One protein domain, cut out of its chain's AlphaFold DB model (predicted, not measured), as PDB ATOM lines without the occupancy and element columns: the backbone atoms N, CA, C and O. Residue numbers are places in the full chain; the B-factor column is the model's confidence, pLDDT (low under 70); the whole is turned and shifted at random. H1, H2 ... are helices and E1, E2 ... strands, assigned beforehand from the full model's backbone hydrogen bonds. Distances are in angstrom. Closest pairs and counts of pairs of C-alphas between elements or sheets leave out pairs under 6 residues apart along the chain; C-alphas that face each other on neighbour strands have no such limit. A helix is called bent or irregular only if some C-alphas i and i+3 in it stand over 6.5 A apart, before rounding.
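AT A GLANCE: This is residues 65 to 188 and 200 to 216 of the 553 residues of an uncharacterized protein of Chromobacterium sp. ATCC 53434 (UniProt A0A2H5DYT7). Steeply crossed helices are gathered round H4, which lies in the middle, with H6 and H7 packed on it; at one end of the longest axis H5 and H6 cover one face of a small three-stranded sheet. The small hairpin E1 and E2 lies at the opposite end. The printed part has 141 residues, with the named elements in the order H1 E1 E2 H2 H3 H4 E3 E4 E5 H5 H6 H7, and the class is mostly helix. The larger sheet has the order E3, E5, E4 and is antiparallel. The whole is compact, with a radius of gyration of the C-alphas of 15.3 A and spans of 45 by 35 by 26 A.

HOW THE PARTS SIT: H1, residues 65 to 75, touches H3, residues 104 to 114, the closest C-alphas being those of Ala 65 and Arg 110 at 5.4 A. E1, residues 77 to 79, and E2, residues 86 to 88, form an antiparallel hairpin, with N 78 and O 87 within hydrogen-bond range at 3.0 A. H2, residues 90 to 100, only just touches H4, residues 116 to 126, with 3 pairs of C-alphas within 8 A, the closest those of Ile 90 and Cys 122 at 6.9 A. E3, residues 127 to 131, is the antiparallel neighbour of E5, residues 148 to 152, with N 128 and O 151 2.8 A apart. E4, residues 143 to 145, forms a hairpin with E5, with N 143 and O 150 2.9 A apart. H5, residues 155 to 171, and H6, residues 173 to 183, are on the same face of this sheet, two layers with helices on one face, at heights over the sheet of 9.0 A and 9.9 A. H6 runs across the strands, at 65 degrees to E4 on the local plane. H5 and H6 form a helical hairpin, in which residues 165 to 169 of H5 touch H6, the closest C-alphas being those of Leu 168 and Leu 176 at 6.1 A. H6 touches H4 at a steep tilt of 59 degrees, with the C-alphas of Val 120 and Ala 179 closest at 5.5 A. Residues 201 to 208 of H7, residues 200 to 216, touch H4, with the C-alphas of Val 121 and Thr 201 closest at 6.3 A. Every O i to N i+4 pair is within hydrogen-bond range in H1, H2, H4, H6 and H7, against 5 of 7 in H3 and 11 of 13 in H5.

IN THESE COORDINATES: H1 begins at C-alpha 65, (23.292, -6.895, 180.793). H5 measures 25.0 A and H7 24.3 A from first to last C-alpha. H5 is irregular, with C-alphas 156 and 159 8.0 A apart, and H3 only just irregular, with C-alphas 105 and 108 6.9 A apart. H7 ends at C-alpha 216, (20.760, -5.459, 199.223).

THE WHOLE: The two C-alphas farthest apart, of Leu 82 and Thr 133, are 45.9 A apart. Residues 189 to 199 are not printed, and C-alphas 188 and 200 are 14.8 A apart across the cut. The link E3 to E4, of 11 residues, is long. The mean pLDDT of the printed part is 85.0, with values under 70 at residues 80 to 83, 137 to 138, 140, 185 to 188 and 200.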
ATOM      1  N   ALA A  65      23.811  -5.649 180.237       84.69
ATOM      2  CA  ALA A  65      23.292  -6.895 180.793       84.69
ATOM      3  C   ALA A  65      23.405  -6.957 182.334       84.69
ATOM      4  O   ALA A  65      22.507  -7.468 183.000       84.69
ATOM      5  N   GLU A  66      24.459  -6.363 182.904       84.50
ATOM      6  CA  GLU A  66      24.637  -6.228 184.358       84.50
ATOM      7  C   GLU A  66      23.572  -5.314 184.977       84.50
ATOM      8  O   GLU A  66      22.929  -5.688 185.954       84.50
ATOM      9  N   GLN A  67      23.313  -4.149 184.369       88.12
ATOM     10  CA  GLN A  67      22.252  -3.250 184.833       88.12
ATOM     11  C   GLN A  67      20.867  -3.892 184.709       88.12
ATOM     12  O   GLN A  67      20.022  -3.699 185.579       88.12
ATOM     13  N   LEU A  68      20.623  -4.664 183.643       89.06
ATOM     14  CA  LEU A  68      19.369  -5.394 183.468       89.06
ATOM     15  C   LEU A  68      19.169  -6.411 184.593       89.06
ATOM     16  O   LEU A  68      18.069  -6.485 185.133       89.06
ATOM     17  N   LYS A  69      20.220  -7.140 184.986       87.88
ATOM     18  CA  LYS A  69      20.169  -8.056 186.132       87.88
ATOM     19  C   LYS A  69      19.750  -7.322 187.408       87.88
ATOM     20  O   LYS A  69      18.793  -7.739 188.049       87.88
ATOM     21  N   GLU A  70      20.382  -6.192 187.723       86.44
ATOM     22  CA  GLU A  70      20.030  -5.397 188.910       86.44
ATOM     23  C   GLU A  70      18.587  -4.854 188.863       86.44
ATOM     24  O   GLU A  70      17.908  -4.773 189.885       86.44
ATOM     25  N   VAL A  71      18.086  -4.483 187.680       90.12
ATOM     26  CA  VAL A  71      16.698  -4.018 187.503       90.12
ATOM     27  C   VAL A  71      15.694  -5.166 187.640       90.12
ATOM     28  O   VAL A  71      14.651  -4.997 188.278       90.12
ATOM     29  N   LEU A  72      15.990  -6.333 187.066       89.62
ATOM     30  CA  LEU A  72      15.167  -7.534 187.217       89.62
ATOM     31  C   LEU A  72      15.149  -8.006 188.667       89.62
ATOM     32  O   LEU A  72      14.093  -8.376 189.174       89.62
ATOM     33  N   ASP A  73      16.266  -7.884 189.379       86.00
ATOM     34  CA  ASP A  73      16.275  -8.102 190.815       86.00
ATOM     35  C   ASP A  73      15.245  -7.192 191.497       86.00
ATOM     36  O   ASP A  73      14.430  -7.659 192.287       86.00
ATOM     37  N   ILE A  74      15.165  -5.908 191.175       85.25
ATOM     38  CA  ILE A  74      14.177  -5.040 191.830       85.25
ATOM     39  C   ILE A  74      12.737  -5.392 191.420       85.25
ATOM     40  O   ILE A  74      11.869  -5.426 192.288       85.25
ATOM     41  N   SER A  75      12.486  -5.664 190.138       88.94
ATOM     42  CA  SER A  75      11.126  -5.756 189.584       88.94
ATOM     43  C   SER A  75      10.473  -7.139 189.648       88.94
ATOM     44  O   SER A  75       9.248  -7.225 189.630       88.94
ATOM     45  N   LEU A  76      11.247  -8.227 189.689       90.31
ATOM     46  CA  LEU A  76      10.697  -9.586 189.601       90.31
ATOM     47  C   LEU A  76      10.287 -10.179 190.944       90.31
ATOM     48  O   LEU A  76       9.700 -11.250 190.982       90.31
ATOM     49  N   TRP A  77      10.613  -9.528 192.048       87.00
ATOM     50  CA  TRP A  77      10.505 -10.131 193.367       87.00
ATOM     51  C   TRP A  77       9.537  -9.338 194.220       87.00
ATOM     52  O   TRP A  77       9.752  -8.155 194.493       87.00
ATOM     53  N   HIS A  78       8.490 -10.013 194.674       82.19
ATOM     54  CA  HIS A  78       7.419  -9.393 195.435       82.19
ATOM     55  C   HIS A  78       7.235 -10.121 196.764       82.19
ATOM     56  O   HIS A  78       7.203 -11.348 196.827       82.19
ATOM     57  N   GLY A  79       7.105  -9.360 197.850       73.81
ATOM     58  CA  GLY A  79       6.669  -9.913 199.129       73.81
ATOM     59  C   GLY A  79       5.159 -10.133 199.110       73.81
ATOM     60  O   GLY A  79       4.408  -9.174 198.933       73.81
ATOM     61  N   GLN A  80       4.700 -11.368 199.336       64.62
ATOM     62  CA  GLN A  80       3.266 -11.672 199.471       64.62
ATOM     63  C   GLN A  80       2.639 -11.080 200.754       64.62
ATOM     64  O   GLN A  80       1.417 -10.996 200.890       64.62
ATOM     65  N   GLY A  81       3.467 -10.601 201.689       63.75
ATOM     66  CA  GLY A  81       3.034  -9.939 202.913       63.75
ATOM     67  C   GLY A  81       4.203  -9.404 203.741       63.75
ATOM     68  O   GLY A  81       5.372  -9.616 203.421       63.75
ATOM     69  N   LEU A  82       3.888  -8.706 204.834       63.91
ATOM     70  CA  LEU A  82       4.895  -8.164 205.752       63.91
ATOM     71  C   LEU A  82       5.759  -9.267 206.365       63.91
ATOM     72  O   LEU A  82       5.230 -10.203 206.965       63.91
ATOM     73  N   GLY A  83       7.079  -9.115 206.256       65.12
ATOM     74  CA  GLY A  83       8.045 -10.057 206.823       65.12
ATOM     75  C   GLY A  83       8.045 -11.436 206.171       65.12
ATOM     76  O   GLY A  83       8.732 -12.330 206.662       65.12
ATOM     77  N   GLN A  84       7.273 -11.628 205.099       71.31
ATOM     78  CA  GLN A  84       7.377 -12.823 204.278       71.31
ATOM     79  C   GLN A  84       8.588 -12.697 203.361       71.31
ATOM     80  O   GLN A  84       9.017 -11.592 203.017       71.31
ATOM     81  N   ARG A  85       9.150 -13.848 202.987       72.50
ATOM     82  CA  ARG A  85      10.200 -13.894 201.975       72.50
ATOM     83  C   ARG A  85       9.635 -13.369 200.657       72.50
ATOM     84  O   ARG A  85       8.462 -13.573 200.351       72.50
ATOM     85  N   GLU A  86      10.470 -12.653 199.917       81.50
ATOM     86  CA  GLU A  86      10.124 -12.263 198.556       81.50
ATOM     87  C   GLU A  86      10.087 -13.517 197.686       81.50
ATOM     88  O   GLU A  86      10.981 -14.358 197.763       81.50
ATOM     89  N   GLU A  87       9.060 -13.630 196.856       85.31
ATOM     90  CA  GLU A  87       8.941 -14.701 195.878       85.31
ATOM     91  C   GLU A  87       9.158 -14.146 194.475       85.31
ATOM     92  O   GLU A  87       8.808 -12.999 194.173       85.31
ATOM     93  N   LEU A  88       9.736 -14.983 193.616       88.81
ATOM     94  CA  LEU A  88       9.931 -14.671 192.210       88.81
ATOM     95  C   LEU A  88       8.588 -14.700 191.465       88.81
ATOM     96  O   LEU A  88       7.939 -15.745 191.359       88.81
ATOM     97  N   ASP A  89       8.195 -13.557 190.918       90.94
ATOM     98  CA  ASP A  89       7.007 -13.378 190.094       90.94
ATOM     99  C   ASP A  89       7.300 -13.787 188.644       90.94
ATOM    100  O   ASP A  89       7.889 -13.052 187.844       90.94
ATOM    101  N   ILE A  90       6.858 -14.999 188.308       90.94
ATOM    102  CA  ILE A  90       7.026 -15.585 186.978       90.94
ATOM    103  C   ILE A  90       6.177 -14.872 185.924       90.94
ATOM    104  O   ILE A  90       6.612 -14.751 184.780       90.94
ATOM    105  N   ASP A  91       4.997 -14.360 186.281       91.12
ATOM    106  CA  ASP A  91       4.174 -13.601 185.339       91.12
ATOM    107  C   ASP A  91       4.893 -12.310 184.927       91.12
ATOM    108  O   ASP A  91       4.930 -11.970 183.741       91.12
ATOM    109  N   GLN A  92       5.505 -11.618 185.891       91.56
ATOM    110  CA  GLN A  92       6.297 -10.428 185.611       91.56
ATOM    111  C   GLN A  92       7.554 -10.769 184.802       91.56
ATOM    112  O   GLN A  92       7.856 -10.063 183.840       91.56
ATOM    113  N   PHE A  93       8.247 -11.870 185.118       93.50
ATOM    114  CA  PHE A  93       9.395 -12.339 184.330       93.50
ATOM    115  C   PHE A  93       9.024 -12.571 182.863       93.50
ATOM    116  O   PHE A  93       9.718 -12.083 181.972       93.50
ATOM    117  N   MET A  94       7.894 -13.226 182.588       93.38
ATOM    118  CA  MET A  94       7.468 -13.478 181.211       93.38
ATOM    119  C   MET A  94       7.157 -12.193 180.438       93.38
ATOM    120  O   MET A  94       7.547 -12.091 179.277       93.38
ATOM    121  N   ARG A  95       6.573 -11.170 181.077       92.19
ATOM    122  CA  ARG A  95       6.376  -9.848 180.444       92.19
ATOM    123  C   ARG A  95       7.693  -9.171 180.068       92.19
ATOM    124  O   ARG A  95       7.799  -8.531 179.021       92.19
ATOM    125  N   TRP A  96       8.711  -9.318 180.915       93.19
ATOM    126  CA  TRP A  96      10.054  -8.833 180.610       93.19
ATOM    127  C   TRP A  96      10.643  -9.550 179.393       93.19
ATOM    128  O   TRP A  96      11.175  -8.887 178.505       93.19
ATOM    129  N   ILE A  97      10.495 -10.874 179.304       91.94
ATOM    130  CA  ILE A  97      10.946 -11.646 178.135       91.94
ATOM    131  C   ILE A  97      10.193 -11.241 176.862       91.94
ATOM    132  O   ILE A  97      10.830 -11.036 175.831       91.94
ATOM    133  N   GLU A  98       8.872 -11.060 176.926       90.94
ATOM    134  CA  GLU A  98       8.061 -10.591 175.792       90.94
ATOM    135  C   GLU A  98       8.552  -9.243 175.250       90.94
ATOM    136  O   GLU A  98       8.640  -9.063 174.036       90.94
ATOM    137  N   THR A  99       8.920  -8.327 176.148       90.25
ATOM    138  CA  THR A  99       9.427  -6.994 175.793       90.25
ATOM    139  C   THR A  99      10.839  -7.065 175.209       90.25
ATOM    140  O   THR A  99      11.159  -6.360 174.256       90.25
ATOM    141  N   LEU A 100      11.697  -7.935 175.750       87.94
ATOM    142  CA  LEU A 100      13.073  -8.119 175.278       87.94
ATOM    143  C   LEU A 100      13.161  -8.857 173.933       87.94
ATOM    144  O   LEU A 100      14.168  -8.727 173.242       87.94
ATOM    145  N   ARG A 101      12.128  -9.623 173.560       83.38
ATOM    146  CA  ARG A 101      12.095 -10.443 172.338       83.38
ATOM    147  C   ARG A 101      12.193  -9.637 171.044       83.38
ATOM    148  O   ARG A 101      12.636 -10.187 170.044       83.38
ATOM    149  N   GLU A 102      11.779  -8.370 171.031       78.44
ATOM    150  CA  GLU A 102      11.812  -7.569 169.797       78.44
ATOM    151  C   GLU A 102      13.218  -7.437 169.192       78.44
ATOM    152  O   GLU A 102      13.349  -7.238 167.984       78.44
ATOM    153  N   ASP A 103      14.259  -7.628 170.007       79.94
ATOM    154  CA  ASP A 103      15.641  -7.764 169.564       79.94
ATOM    155  C   ASP A 103      16.118  -9.223 169.727       79.94
ATOM    156  O   ASP A 103      16.728  -9.603 170.733       79.94
ATOM    157  N   GLU A 104      15.802 -10.066 168.733       75.38
ATOM    158  CA  GLU A 104      16.103 -11.508 168.754       75.38
ATOM    159  C   GLU A 104      17.600 -11.806 168.949       75.38
ATOM    160  O   GLU A 104      17.948 -12.778 169.624       75.38
ATOM    161  N   ASP A 105      18.488 -10.970 168.402       81.69
ATOM    162  CA  ASP A 105      19.940 -11.174 168.474       81.69
ATOM    163  C   ASP A 105      20.500 -10.861 169.875       81.69
ATOM    164  O   ASP A 105      21.540 -11.397 170.275       81.69
ATOM    165  N   MET A 106      19.804 -10.022 170.648       83.25
ATOM    166  CA  MET A 106      20.231  -9.592 171.982       83.25
ATOM    167  C   MET A 106      19.594 -10.388 173.124       83.25
ATOM    168  O   MET A 106      20.108 -10.338 174.248       83.25
ATOM    169  N   LEU A 107      18.525 -11.150 172.868       88.00
ATOM    170  CA  LEU A 107      17.824 -11.925 173.894       88.00
ATOM    171  C   LEU A 107      18.733 -12.975 174.555       88.00
ATOM    172  O   LEU A 107      18.894 -12.965 175.776       88.00
ATOM    173  N   ALA A 108      19.373 -13.849 173.773       88.88
ATOM    174  CA  ALA A 108      20.236 -14.901 174.318       88.88
ATOM    175  C   ALA A 108      21.430 -14.363 175.138       88.88
ATOM    176  O   ALA A 108      21.600 -14.808 176.275       88.88
ATOM    177  N   PRO A 109      22.230 -13.384 174.656       88.88
ATOM    178  CA  PRO A 109      23.296 -12.783 175.460       88.88
ATOM    179  C   PRO A 109      22.806 -12.196 176.790       88.88
ATOM    180  O   PRO A 109      23.482 -12.337 177.810       88.88
ATOM    181  N   ARG A 110      21.624 -11.563 176.798       89.38
ATOM    182  CA  ARG A 110      21.023 -10.996 178.014       89.38
ATOM    183  C   ARG A 110      20.619 -12.084 179.001       89.38
ATOM    184  O   ARG A 110      20.955 -11.962 180.171       89.38
ATOM    185  N   LEU A 111      19.977 -13.158 178.538       89.88
ATOM    186  CA  LEU A 111      19.589 -14.290 179.388       89.88
ATOM    187  C   LEU A 111      20.799 -14.976 180.031       89.88
ATOM    188  O   LEU A 111      20.767 -15.287 181.218       89.88
ATOM    189  N   ILE A 112      21.886 -15.155 179.278       90.56
ATOM    190  CA  ILE A 112      23.129 -15.743 179.801       90.56
ATOM    191  C   ILE A 112      23.723 -14.868 180.909       90.56
ATOM    192  O   ILE A 112      24.201 -15.384 181.917       90.56
ATOM    193  N   ALA A 113      23.675 -13.546 180.743       88.88
ATOM    194  CA  ALA A 113      24.207 -12.603 181.722       88.88
ATOM    195  C   ALA A 113      23.411 -12.555 183.038       88.88
ATOM    196  O   ALA A 113      23.973 -12.162 184.062       88.88
ATOM    197  N   LEU A 114      22.137 -12.973 183.046       88.38
ATOM    198  CA  LEU A 114      21.361 -13.101 184.287       88.38
ATOM    199  C   LEU A 114      21.932 -14.191 185.205       88.38
ATOM    200  O   LEU A 114      21.867 -14.063 186.428       88.38
ATOM    201  N   GLY A 115      22.573 -15.203 184.616       89.44
ATOM    202  CA  GLY A 115      23.183 -16.329 185.311       89.44
ATOM    203  C   GLY A 115      22.399 -17.623 185.108       89.44
ATOM    204  O   GLY A 115      21.179 -17.620 184.955       89.44
ATOM    205  N   GLU A 116      23.119 -18.743 185.101       90.44
ATOM    206  CA  GLU A 116      22.534 -20.063 184.846       90.44
ATOM    207  C   GLU A 116      21.520 -20.452 185.930       90.44
ATOM    208  O   GLU A 116      20.412 -20.856 185.595       90.44
ATOM    209  N   ASP A 117      21.850 -20.250 187.210       90.31
ATOM    210  CA  ASP A 117      20.987 -20.629 188.341       90.31
ATOM    211  C   ASP A 117      19.635 -19.908 188.308       90.31
ATOM    212  O   ASP A 117      18.587 -20.528 188.485       90.31
ATOM    213  N   PHE A 118      19.647 -18.610 187.992       89.88
ATOM    214  CA  PHE A 118      18.431 -17.812 187.858       89.88
ATOM    215  C   PHE A 118      17.533 -18.329 186.725       89.88
ATOM    216  O   PHE A 118      16.332 -18.521 186.914       89.88
ATOM    217  N   ILE A 119      18.114 -18.609 185.553       92.38
ATOM    218  CA  ILE A 119      17.364 -19.147 184.412       92.38
ATOM    219  C   ILE A 119      16.821 -20.546 184.716       92.38
ATOM    220  O   ILE A 119      15.678 -20.828 184.362       92.38
ATOM    221  N   VAL A 120      17.590 -21.400 185.395       91.88
ATOM    222  CA  VAL A 120      17.139 -22.734 185.822       91.88
ATOM    223  C   VAL A 120      15.926 -22.625 186.742       91.88
ATOM    224  O   VAL A 120      14.935 -23.304 186.498       91.88
ATOM    225  N   VAL A 121      15.945 -21.731 187.733       90.12
ATOM    226  CA  VAL A 121      14.798 -21.506 188.631       90.12
ATOM    227  C   VAL A 121      13.563 -21.016 187.867       90.12
ATOM    228  O   VAL A 121      12.469 -21.561 188.039       90.12
ATOM    229  N   CYS A 122      13.721 -20.041 186.964       91.25
ATOM    230  CA  CYS A 122      12.620 -19.572 186.118       91.25
ATOM    231  C   CYS A 122      12.041 -20.703 185.255       91.25
ATOM    232  O   CYS A 122      10.824 -20.892 185.201       91.25
ATOM    233  N   LEU A 123      12.907 -21.467 184.581       91.44
ATOM    234  CA  LEU A 123      12.507 -22.575 183.718       91.44
ATOM    235  C   LEU A 123      11.838 -23.692 184.519       91.44
ATOM    236  O   LEU A 123      10.769 -24.145 184.127       91.44
ATOM    237  N   ALA A 124      12.379 -24.080 185.670       89.81
ATOM    238  CA  ALA A 124      11.805 -25.131 186.504       89.81
ATOM    239  C   ALA A 124      10.361 -24.828 186.949       89.81
ATOM    240  O   ALA A 124       9.567 -25.757 187.125       89.81
ATOM    241  N   ARG A 125       9.983 -23.548 187.079       89.19
ATOM    242  CA  ARG A 125       8.595 -23.125 187.344       89.19
ATOM    243  C   ARG A 125       7.704 -23.115 186.095       89.19
ATOM    244  O   ARG A 125       6.495 -23.307 186.205       89.19
ATOM    245  N   LEU A 126       8.280 -22.901 184.915       90.38
ATOM    246  CA  LEU A 126       7.555 -22.755 183.646       90.38
ATOM    247  C   LEU A 126       7.380 -24.072 182.881       90.38
ATOM    248  O   LEU A 126       6.367 -24.255 182.200       90.38
ATOM    249  N   ILE A 127       8.356 -24.975 182.974       91.00
ATOM    250  CA  ILE A 127       8.464 -26.171 182.140       91.00
ATOM    251  C   ILE A 127       8.761 -27.432 182.947       91.00
ATOM    252  O   ILE A 127       9.292 -27.393 184.056       91.00
ATOM    253  N   SER A 128       8.396 -28.567 182.362       88.00
ATOM    254  CA  SER A 128       8.836 -29.898 182.760       88.00
ATOM    255  C   SER A 128       9.718 -30.461 181.651       88.00
ATOM    256  O   SER A 128       9.374 -30.339 180.473       88.00
ATOM    257  N   VAL A 129      10.861 -31.039 182.011       88.94
ATOM    258  CA  VAL A 129      11.852 -31.563 181.065       88.94
ATOM    259  C   VAL A 129      12.001 -33.060 181.292       88.94
ATOM    260  O   VAL A 129      12.057 -33.503 182.434       88.94
ATOM    261  N   VAL A 130      12.045 -33.823 180.200       86.00
ATOM    262  CA  VAL A 130      12.286 -35.269 180.207       86.00
ATOM    263  C   VAL A 130      13.448 -35.581 179.271       86.00
ATOM    264  O   VAL A 130      13.391 -35.246 178.082       86.00
ATOM    265  N   ASP A 131      14.486 -36.247 179.776       85.69
ATOM    266  CA  ASP A 131      15.566 -36.774 178.940       85.69
ATOM    267  C   ASP A 131      15.103 -38.018 178.156       85.69
ATOM    268  O   ASP A 131      14.784 -39.080 178.706       85.69
ATOM    269  N   ARG A 132      15.102 -37.895 176.824       82.69
ATOM    270  CA  ARG A 132      14.689 -38.941 175.880       82.69
ATOM    271  C   ARG A 132      15.657 -40.118 175.831       82.69
ATOM    272  O   ARG A 132      15.299 -41.174 175.310       82.69
ATOM    273  N   THR A 133      16.883 -39.949 176.324       79.94
ATOM    274  CA  THR A 133      17.846 -41.047 176.449       79.94
ATOM    275  C   THR A 133      17.488 -41.987 177.599       79.94
ATOM    276  O   THR A 133      17.839 -43.169 177.549       79.94
ATOM    277  N   VAL A 134      16.749 -41.488 178.595       76.88
ATOM    278  CA  VAL A 134      16.368 -42.222 179.808       76.88
ATOM    279  C   VAL A 134      14.928 -42.733 179.730       76.88
ATOM    280  O   VAL A 134      14.661 -43.862 180.147       76.88
ATOM    281  N   ALA A 135      14.006 -41.947 179.168       70.94
ATOM    282  CA  ALA A 135      12.589 -42.287 179.087       70.94
ATOM    283  C   ALA A 135      11.979 -41.942 177.720       70.94
ATOM    284  O   ALA A 135      12.281 -40.918 177.114       70.94
ATOM    285  N   THR A 136      11.068 -42.786 177.230       73.38
ATOM    286  CA  THR A 136      10.252 -42.454 176.055       73.38
ATOM    287  C   THR A 136       9.054 -41.613 176.499       73.38
ATOM    288  O   THR A 136       8.234 -42.140 177.253       73.38
ATOM    289  N   PRO A 137       8.922 -40.347 176.062       67.88
ATOM    290  CA  PRO A 137       7.759 -39.536 176.407       67.88
ATOM    291  C   PRO A 137       6.488 -40.168 175.821       67.88
ATOM    292  O   PRO A 137       6.479 -40.571 174.659       67.88
ATOM    293  N   GLU A 138       5.432 -40.272 176.628       67.94
ATOM    294  CA  GLU A 138       4.133 -40.820 176.200       67.94
ATOM    295  C   GLU A 138       3.253 -39.778 175.488       67.94
ATOM    296  O   GLU A 138       2.259 -40.146 174.863       67.94
ATOM    297  N   ASP A 139       3.615 -38.493 175.574       70.25
ATOM    298  CA  ASP A 139       2.773 -37.365 175.175       70.25
ATOM    299  C   ASP A 139       3.409 -36.524 174.048       70.25
ATOM    300  O   ASP A 139       4.585 -36.147 174.111       70.25
ATOM    301  N   ASP A 140       2.615 -36.204 173.023       67.69
ATOM    302  CA  ASP A 140       3.047 -35.512 171.794       67.69
ATOM    303  C   ASP A 140       2.966 -33.971 171.910       67.69
ATOM    304  O   ASP A 140       3.332 -33.251 170.981       67.69
ATOM    305  N   GLY A 141       2.481 -33.438 173.039       76.94
ATOM    306  CA  GLY A 141       2.210 -32.002 173.222       76.94
ATOM    307  C   GLY A 141       3.429 -31.095 173.465       76.94
ATOM    308  O   GLY A 141       3.274 -29.875 173.538       76.94
ATOM    309  N   GLY A 142       4.629 -31.664 173.618       84.62
ATOM    310  CA  GLY A 142       5.859 -30.931 173.945       84.62
ATOM    311  C   GLY A 142       6.712 -30.525 172.737       84.62
ATOM    312  O   GLY A 142       6.478 -30.950 171.605       84.62
ATOM    313  N   ILE A 143       7.760 -29.736 172.984       91.06
ATOM    314  CA  ILE A 143       8.808 -29.443 171.993       91.06
ATOM    315  C   ILE A 143      10.031 -30.332 172.229       91.06
ATOM    316  O   ILE A 143      10.497 -30.479 173.359       91.06
ATOM    317  N   SER A 144      10.570 -30.913 171.157       89.56
ATOM    318  CA  SER A 144      11.831 -31.660 171.206       89.56
ATOM    319  C   SER A 144      13.014 -30.726 170.960       89.56
ATOM    320  O   SER A 144      13.100 -30.101 169.901       89.56
ATOM    321  N   ILE A 145      13.946 -30.671 171.909       89.94
ATOM    322  CA  ILE A 145      15.209 -29.937 171.793       89.94
ATOM    323  C   ILE A 145      16.342 -30.934 172.033       89.94
ATOM    324  O   ILE A 145      16.626 -31.307 173.168       89.94
ATOM    325  N   ASP A 146      16.977 -31.374 170.946       89.00
ATOM    326  CA  ASP A 146      18.018 -32.409 170.963       89.00
ATOM    327  C   ASP A 146      17.553 -33.684 171.705       89.00
ATOM    328  O   ASP A 146      16.587 -34.333 171.280       89.00
ATOM    329  N   ASN A 147      18.196 -34.020 172.828       89.44
ATOM    330  CA  ASN A 147      17.875 -35.185 173.652       89.44
ATOM    331  C   ASN A 147      16.768 -34.928 174.683       89.44
ATOM    332  O   ASN A 147      16.340 -35.865 175.344       89.44
ATOM    333  N   TYR A 148      16.262 -33.703 174.799       89.69
ATOM    334  CA  TYR A 148      15.246 -33.348 175.784       89.69
ATOM    335  C   TYR A 148      13.875 -33.149 175.134       89.69
ATOM    336  O   TYR A 148      13.752 -32.595 174.038       89.69
ATOM    337  N   GLN A 149      12.830 -33.587 175.831       89.44
ATOM    338  CA  GLN A 149      11.440 -33.254 175.535       89.44
ATOM    339  C   GLN A 149      10.935 -32.283 176.604       89.44
ATOM    340  O   GLN A 149      11.024 -32.577 177.795       89.44
ATOM    341  N   VAL A 150      10.418 -31.128 176.184       90.94
ATOM    342  CA  VAL A 150       9.973 -30.061 177.090       90.94
ATOM    343  C   VAL A 150       8.461 -29.880 177.007       90.94
ATOM    344  O   VAL A 150       7.912 -29.704 175.917       90.94
ATOM    345  N   PHE A 151       7.805 -29.875 178.165       89.81
ATOM    346  CA  PHE A 151       6.362 -29.701 178.331       89.81
ATOM    347  C   PHE A 151       6.048 -28.440 179.152       89.81
ATOM    348  O   PHE A 151       6.812 -28.103 180.061       89.81
ATOM    349  N   PRO A 152       4.927 -27.746 178.896       91.50
ATOM    350  CA  PRO A 152       4.517 -26.616 179.721       91.50
ATOM    351  C   PRO A 152       4.016 -27.081 181.097       91.50
ATOM    352  O   PRO A 152       3.148 -27.946 181.181       91.50
ATOM    353  N   LYS A 153       4.493 -26.451 182.179       89.56
ATOM    354  CA  LYS A 153       3.799 -26.469 183.485       89.56
ATOM    355  C   LYS A 153       2.704 -25.404 183.537       89.56
ATOM    356  O   LYS A 153       1.658 -25.612 184.143       89.56
ATOM    357  N   ILE A 154       2.944 -24.264 182.882       87.44
ATOM    358  CA  ILE A 154       2.015 -23.133 182.792       87.44
ATOM    359  C   ILE A 154       1.699 -22.873 181.315       87.44
ATOM    360  O   ILE A 154       2.517 -22.323 180.580       87.44
ATOM    361  N   GLU A 155       0.490 -23.227 180.874       87.88
ATOM    362  CA  GLU A 155       0.084 -23.084 179.464       87.88
ATOM    363  C   GLU A 155       0.039 -21.625 178.986       87.88
ATOM    364  O   GLU A 155       0.345 -21.337 177.829       87.88
ATOM    365  N   LYS A 156      -0.306 -20.689 179.882       92.19
ATOM    366  CA  LYS A 156      -0.514 -19.261 179.580       92.19
ATOM    367  C   LYS A 156       0.645 -18.637 178.791       92.19
ATOM    368  O   LYS A 156       0.409 -17.889 177.848       92.19
ATOM    369  N   HIS A 157       1.878 -18.975 179.162       91.50
ATOM    370  CA  HIS A 157       3.099 -18.365 178.620       91.50
ATOM    371  C   HIS A 157       3.851 -19.269 177.649       91.50
ATOM    372  O   HIS A 157       4.951 -18.932 177.214       91.50
ATOM    373  N   TRP A 158       3.275 -20.423 177.299       93.31
ATOM    374  CA  TRP A 158       4.003 -21.480 176.604       93.31
ATOM    375  C   TRP A 158       4.616 -21.022 175.278       93.31
ATOM    376  O   TRP A 158       5.763 -21.342 174.983       93.31
ATOM    377  N   HIS A 159       3.893 -20.208 174.510       93.00
ATOM    378  CA  HIS A 159       4.382 -19.673 173.240       93.00
ATOM    379  C   HIS A 159       5.669 -18.839 173.395       93.00
ATOM    380  O   HIS A 159       6.622 -19.052 172.648       93.00
ATOM    381  N   VAL A 160       5.737 -17.960 174.400       93.06
ATOM    382  CA  VAL A 160       6.926 -17.137 174.688       93.06
ATOM    383  C   VAL A 160       8.083 -18.010 175.157       93.06
ATOM    384  O   VAL A 160       9.221 -17.816 174.737       93.06
ATOM    385  N   VAL A 161       7.795 -19.003 176.003       93.50
ATOM    386  CA  VAL A 161       8.806 -19.949 176.489       93.50
ATOM    387  C   VAL A 161       9.410 -20.735 175.328       93.50
ATOM    388  O   VAL A 161      10.629 -20.828 175.232       93.50
ATOM    389  N   VAL A 162       8.589 -21.257 174.413       93.62
ATOM    390  CA  VAL A 162       9.068 -21.979 173.225       93.62
ATOM    391  C   VAL A 162       9.994 -21.104 172.387       93.62
ATOM    392  O   VAL A 162      11.074 -21.549 172.001       93.62
ATOM    393  N   GLU A 163       9.614 -19.856 172.125       91.62
ATOM    394  CA  GLU A 163      10.447 -18.930 171.355       91.62
ATOM    395  C   GLU A 163      11.763 -18.602 172.066       91.62
ATOM    396  O   GLU A 163      12.818 -18.626 171.432       91.62
ATOM    397  N   MET A 164      11.725 -18.380 173.382       93.31
ATOM    398  CA  MET A 164      12.917 -18.172 174.203       93.31
ATOM    399  C   MET A 164      13.868 -19.375 174.128       93.31
ATOM    400  O   MET A 164      15.066 -19.205 173.897       93.31
ATOM    401  N   LEU A 165      13.344 -20.596 174.274       93.75
ATOM    402  CA  LEU A 165      14.131 -21.829 174.186       93.75
ATOM    403  C   LEU A 165      14.723 -22.019 172.783       93.75
ATOM    404  O   LEU A 165      15.888 -22.382 172.647       93.75
ATOM    405  N   LEU A 166      13.955 -21.733 171.729       92.25
ATOM    406  CA  LEU A 166      14.439 -21.795 170.350       92.25
ATOM    407  C   LEU A 166      15.522 -20.745 170.072       92.25
ATOM    408  O   LEU A 166      16.497 -21.050 169.383       92.25
ATOM    409  N   ASN A 167      15.389 -19.534 170.614       91.69
ATOM    410  CA  ASN A 167      16.402 -18.488 170.503       91.69
ATOM    411  C   ASN A 167      17.699 -18.902 171.222       91.69
ATOM    412  O   ASN A 167      18.771 -18.910 170.612       91.69
ATOM    413  N   LEU A 168      17.598 -19.381 172.466       92.69
ATOM    414  CA  LEU A 168      18.738 -19.935 173.201       92.69
ATOM    415  C   LEU A 168      19.373 -21.119 172.464       92.69
ATOM    416  O   LEU A 168      20.593 -21.202 172.385       92.69
ATOM    417  N   SER A 169      18.580 -21.999 171.850       92.62
ATOM    418  CA  SER A 169      19.105 -23.118 171.063       92.62
ATOM    419  C   SER A 169      19.901 -22.658 169.839       92.62
ATOM    420  O   SER A 169      20.826 -23.360 169.433       92.62
ATOM    421  N   ARG A 170      19.553 -21.518 169.230       92.38
ATOM    422  CA  ARG A 170      20.261 -20.978 168.056       92.38
ATOM    423  C   ARG A 170      21.571 -20.294 168.432       92.38
ATOM    424  O   ARG A 170      22.565 -20.482 167.736       92.38
ATOM    425  N   HIS A 171      21.570 -19.508 169.506       91.56
ATOM    426  CA  HIS A 171      22.696 -18.633 169.851       91.56
ATOM    427  C   HIS A 171      23.581 -19.178 170.984       91.56
ATOM    428  O   HIS A 171      24.737 -18.776 171.100       91.56
ATOM    429  N   ALA A 172      23.066 -20.090 171.812       91.75
ATOM    430  CA  ALA A 172      23.726 -20.580 173.020       91.75
ATOM    431  C   ALA A 172      23.278 -22.002 173.416       91.75
ATOM    432  O   ALA A 172      22.893 -22.252 174.561       91.75
ATOM    433  N   ALA A 173      23.348 -22.948 172.473       92.06
ATOM    434  CA  ALA A 173      22.905 -24.331 172.677       92.06
ATOM    435  C   ALA A 173      23.525 -24.993 173.924       92.06
ATOM    436  O   ALA A 173      22.808 -25.609 174.706       92.06
ATOM    437  N   ASP A 174      24.827 -24.802 174.167       93.62
ATOM    438  CA  ASP A 174      25.513 -25.389 175.328       93.62
ATOM    439  C   ASP A 174      24.955 -24.882 176.665       93.62
ATOM    440  O   ASP A 174      24.872 -25.639 177.630       93.62
ATOM    441  N   PHE A 175      24.594 -23.596 176.739       93.69
ATOM    442  CA  PHE A 175      23.975 -23.010 177.930       93.69
ATOM    443  C   PHE A 175      22.577 -23.588 178.145       93.69
ATOM    444  O   PHE A 175      22.257 -24.021 179.249       93.69
ATOM    445  N   LEU A 176      21.778 -23.665 177.075       93.75
ATOM    446  CA  LEU A 176      20.439 -24.238 177.129       93.75
ATOM    447  C   LEU A 176      20.460 -25.699 177.588       93.75
ATOM    448  O   LEU A 176      19.686 -26.066 178.461       93.75
ATOM    449  N   LEU A 177      21.347 -26.527 177.035       92.69
ATOM    450  CA  LEU A 177      21.419 -27.946 177.385       92.69
ATOM    451  C   LEU A 177      21.828 -28.162 178.846       92.69
ATOM    452  O   LEU A 177      21.284 -29.055 179.487       92.69
ATOM    453  N   ARG A 178      22.731 -27.337 179.400       92.50
ATOM    454  CA  ARG A 178      23.051 -27.379 180.839       92.50
ATOM    455  C   ARG A 178      21.868 -26.952 181.700       92.50
ATOM    456  O   ARG A 178      21.565 -27.628 182.678       92.50
ATOM    457  N   ALA A 179      21.180 -25.878 181.316       91.31
ATOM    458  CA  ALA A 179      19.999 -25.418 182.036       91.31
ATOM    459  C   ALA A 179      18.876 -26.471 182.012       91.31
ATOM    460  O   ALA A 179      18.300 -26.770 183.052       91.31
ATOM    461  N   LEU A 180      18.614 -27.091 180.853       91.00
ATOM    462  CA  LEU A 180      17.631 -28.169 180.707       91.00
ATOM    463  C   LEU A 180      18.030 -29.423 181.489       91.00
ATOM    464  O   LEU A 180      17.169 -29.997 182.139       91.00
ATOM    465  N   ALA A 181      19.313 -29.801 181.502       88.69
ATOM    466  CA  ALA A 181      19.806 -30.920 182.310       88.69
ATOM    467  C   ALA A 181      19.563 -30.710 183.813       88.69
ATOM    468  O   ALA A 181      19.291 -31.658 184.537       88.69
ATOM    469  N   ARG A 182      19.638 -29.462 184.287       87.69
ATOM    470  CA  ARG A 182      19.332 -29.091 185.680       87.69
ATOM    471  C   ARG A 182      17.836 -28.924 185.954       87.69
ATOM    472  O   ARG A 182      17.438 -28.866 187.109       87.69
ATOM    473  N   CYS A 183      17.024 -28.833 184.901       85.06
ATOM    474  CA  CYS A 183      15.562 -28.867 184.975       85.06
ATOM    475  C   CYS A 183      14.993 -30.280 184.756       85.06
ATOM    476  O   CYS A 183      13.777 -30.460 184.842       85.06
ATOM    477  N   ASP A 184      15.838 -31.255 184.408       77.38
ATOM    478  CA  ASP A 184      15.447 -32.642 184.194       77.38
ATOM    479  C   ASP A 184      15.224 -33.322 185.546       77.38
ATOM    480  O   ASP A 184      16.119 -33.912 186.152       77.38
ATOM    481  N   PHE A 185      13.990 -33.219 186.023       64.06
ATOM    482  CA  PHE A 185      13.516 -33.917 187.209       64.06
ATOM    483  C   PHE A 185      12.835 -35.215 186.789       64.06
ATOM    484  O   PHE A 185      11.685 -35.462 187.140       64.06
ATOM    485  N   THR A 186      13.508 -36.051 185.992       55.53
ATOM    486  CA  THR A 186      12.972 -37.384 185.719       55.53
ATOM    487  C   THR A 186      12.960 -38.180 187.037       55.53
ATOM    488  O   THR A 186      14.028 -38.397 187.630       55.53
ATOM    489  N   PRO A 187      11.796 -38.670 187.513       51.19
ATOM    490  CA  PRO A 187      11.736 -39.575 188.648       51.19
ATOM    491  C   PRO A 187      12.415 -40.876 188.237       51.19
ATOM    492  O   PRO A 187      11.844 -41.747 187.578       51.19
ATOM    493  N   SER A 188      13.689 -41.009 188.591       45.03
ATOM    494  CA  SER A 188      14.377 -42.294 188.523       45.03
ATOM    495  C   SER A 188      13.495 -43.333 189.223       45.03
ATOM    496  O   SER A 188      13.001 -43.092 190.319       45.03
ATOM    497  N   GLU A 200      15.751 -29.601 195.164       69.88
ATOM    498  CA  GLU A 200      16.931 -28.994 194.525       69.88
ATOM    499  C   GLU A 200      16.622 -27.600 193.958       69.88
ATOM    500  O   GLU A 200      17.394 -26.660 194.139       69.88
ATOM    501  N   THR A 201      15.447 -27.426 193.348       73.12
ATOM    502  CA  THR A 201      14.965 -26.108 192.908       73.12
ATOM    503  C   THR A 201      14.686 -25.179 194.075       73.12
ATOM    504  O   THR A 201      14.990 -23.995 193.982       73.12
ATOM    505  N   ALA A 202      14.146 -25.702 195.181       76.44
ATOM    506  CA  ALA A 202      13.907 -24.913 196.380       76.44
ATOM    507  C   ALA A 202      15.226 -24.451 197.008       76.44
ATOM    508  O   ALA A 202      15.328 -23.295 197.395       76.44
ATOM    509  N   LEU A 203      16.254 -25.306 197.046       82.12
ATOM    510  CA  LEU A 203      17.592 -24.928 197.508       82.12
ATOM    511  C   LEU A 203      18.211 -23.840 196.622       82.12
ATOM    512  O   LEU A 203      18.713 -22.853 197.145       82.12
ATOM    513  N   LEU A 204      18.110 -23.962 195.293       82.81
ATOM    514  CA  LEU A 204      18.580 -22.915 194.376       82.81
ATOM    515  C   LEU A 204      17.813 -21.597 194.558       82.81
ATOM    516  O   LEU A 204      18.407 -20.522 194.509       82.81
ATOM    517  N   GLU A 205      16.502 -21.652 194.789       81.62
ATOM    518  CA  GLU A 205      15.703 -20.469 195.121       81.62
ATOM    519  C   GLU A 205      16.124 -19.841 196.459       81.62
ATOM    520  O   GLU A 205      16.203 -18.613 196.569       81.62
ATOM    521  N   GLU A 206      16.423 -20.655 197.474       81.62
ATOM    522  CA  GLU A 206      16.952 -20.185 198.756       81.62
ATOM    523  C   GLU A 206      18.329 -19.531 198.603       81.62
ATOM    524  O   GLU A 206      18.559 -18.460 199.166       81.62
ATOM    525  N   ASP A 207      19.211 -20.104 197.788       85.06
ATOM    526  CA  ASP A 207      20.527 -19.534 197.510       85.06
ATOM    527  C   ASP A 207      20.404 -18.195 196.763       85.06
ATOM    528  O   ASP A 207      20.988 -17.196 197.185       85.06
ATOM    529  N   LEU A 208      19.567 -18.119 195.718       84.19
ATOM    530  CA  LEU A 208      19.333 -16.877 194.967       84.19
ATOM    531  C   LEU A 208      18.709 -15.777 195.835       84.19
ATOM    532  O   LEU A 208      19.116 -14.614 195.765       84.19
ATOM    533  N   THR A 209      17.720 -16.125 196.665       82.62
ATOM    534  CA  THR A 209      17.138 -15.168 197.618       82.62
ATOM    535  C   THR A 209      18.169 -14.720 198.650       82.62
ATOM    536  O   THR A 209      18.213 -13.532 198.974       82.62
ATOM    537  N   GLY A 210      19.032 -15.625 199.118       81.25
ATOM    538  CA  GLY A 210      20.145 -15.328 200.017       81.25
ATOM    539  C   GLY A 210      21.149 -14.343 199.418       81.25
ATOM    540  O   GLY A 210      21.367 -13.272 199.988       81.25
ATOM    541  N   GLU A 211      21.701 -14.642 198.239       83.25
ATOM    542  CA  GLU A 211      22.666 -13.778 197.539       83.25
ATOM    543  C   GLU A 211      22.110 -12.371 197.300       83.25
ATOM    544  O   GLU A 211      22.781 -11.354 197.504       83.25
ATOM    545  N   ARG A 212      20.841 -12.301 196.908       83.31
ATOM    546  CA  ARG A 212      20.116 -11.051 196.717       83.31
ATOM    547  C   ARG A 212      19.969 -10.266 198.020       83.31
ATOM    548  O   ARG A 212      20.192  -9.050 198.039       83.31
ATOM    549  N   VAL A 213      19.556 -10.926 199.103       80.38
ATOM    550  CA  VAL A 213      19.445 -10.300 200.426       80.38
ATOM    551  C   VAL A 213      20.808  -9.774 200.870       80.38
ATOM    552  O   VAL A 213      20.876  -8.656 201.384       80.38
ATOM    553  N   ASP A 214      21.890 -10.499 200.598       78.19
ATOM    554  CA  ASP A 214      23.257 -10.062 200.876       78.19
ATOM    555  C   ASP A 214      23.661  -8.842 200.039       78.19
ATOM    556  O   ASP A 214      24.189  -7.869 200.586       78.19
ATOM    557  N   ALA A 215      23.345  -8.819 198.741       77.88
ATOM    558  CA  ALA A 215      23.613  -7.682 197.859       77.88
ATOM    559  C   ALA A 215      22.853  -6.410 198.295       77.88
ATOM    560  O   ALA A 215      23.412  -5.306 198.374       77.88
ATOM    561  N   ARG A 216      21.577  -6.553 198.670       78.12
ATOM    562  CA  ARG A 216      20.760  -5.459 199.223       78.12
ATOM    563  C   ARG A 216      21.266  -5.012 200.586       78.12
ATOM    564  O   ARG A 216      21.388  -3.811 200.846       78.12
TER     565      ARG A 216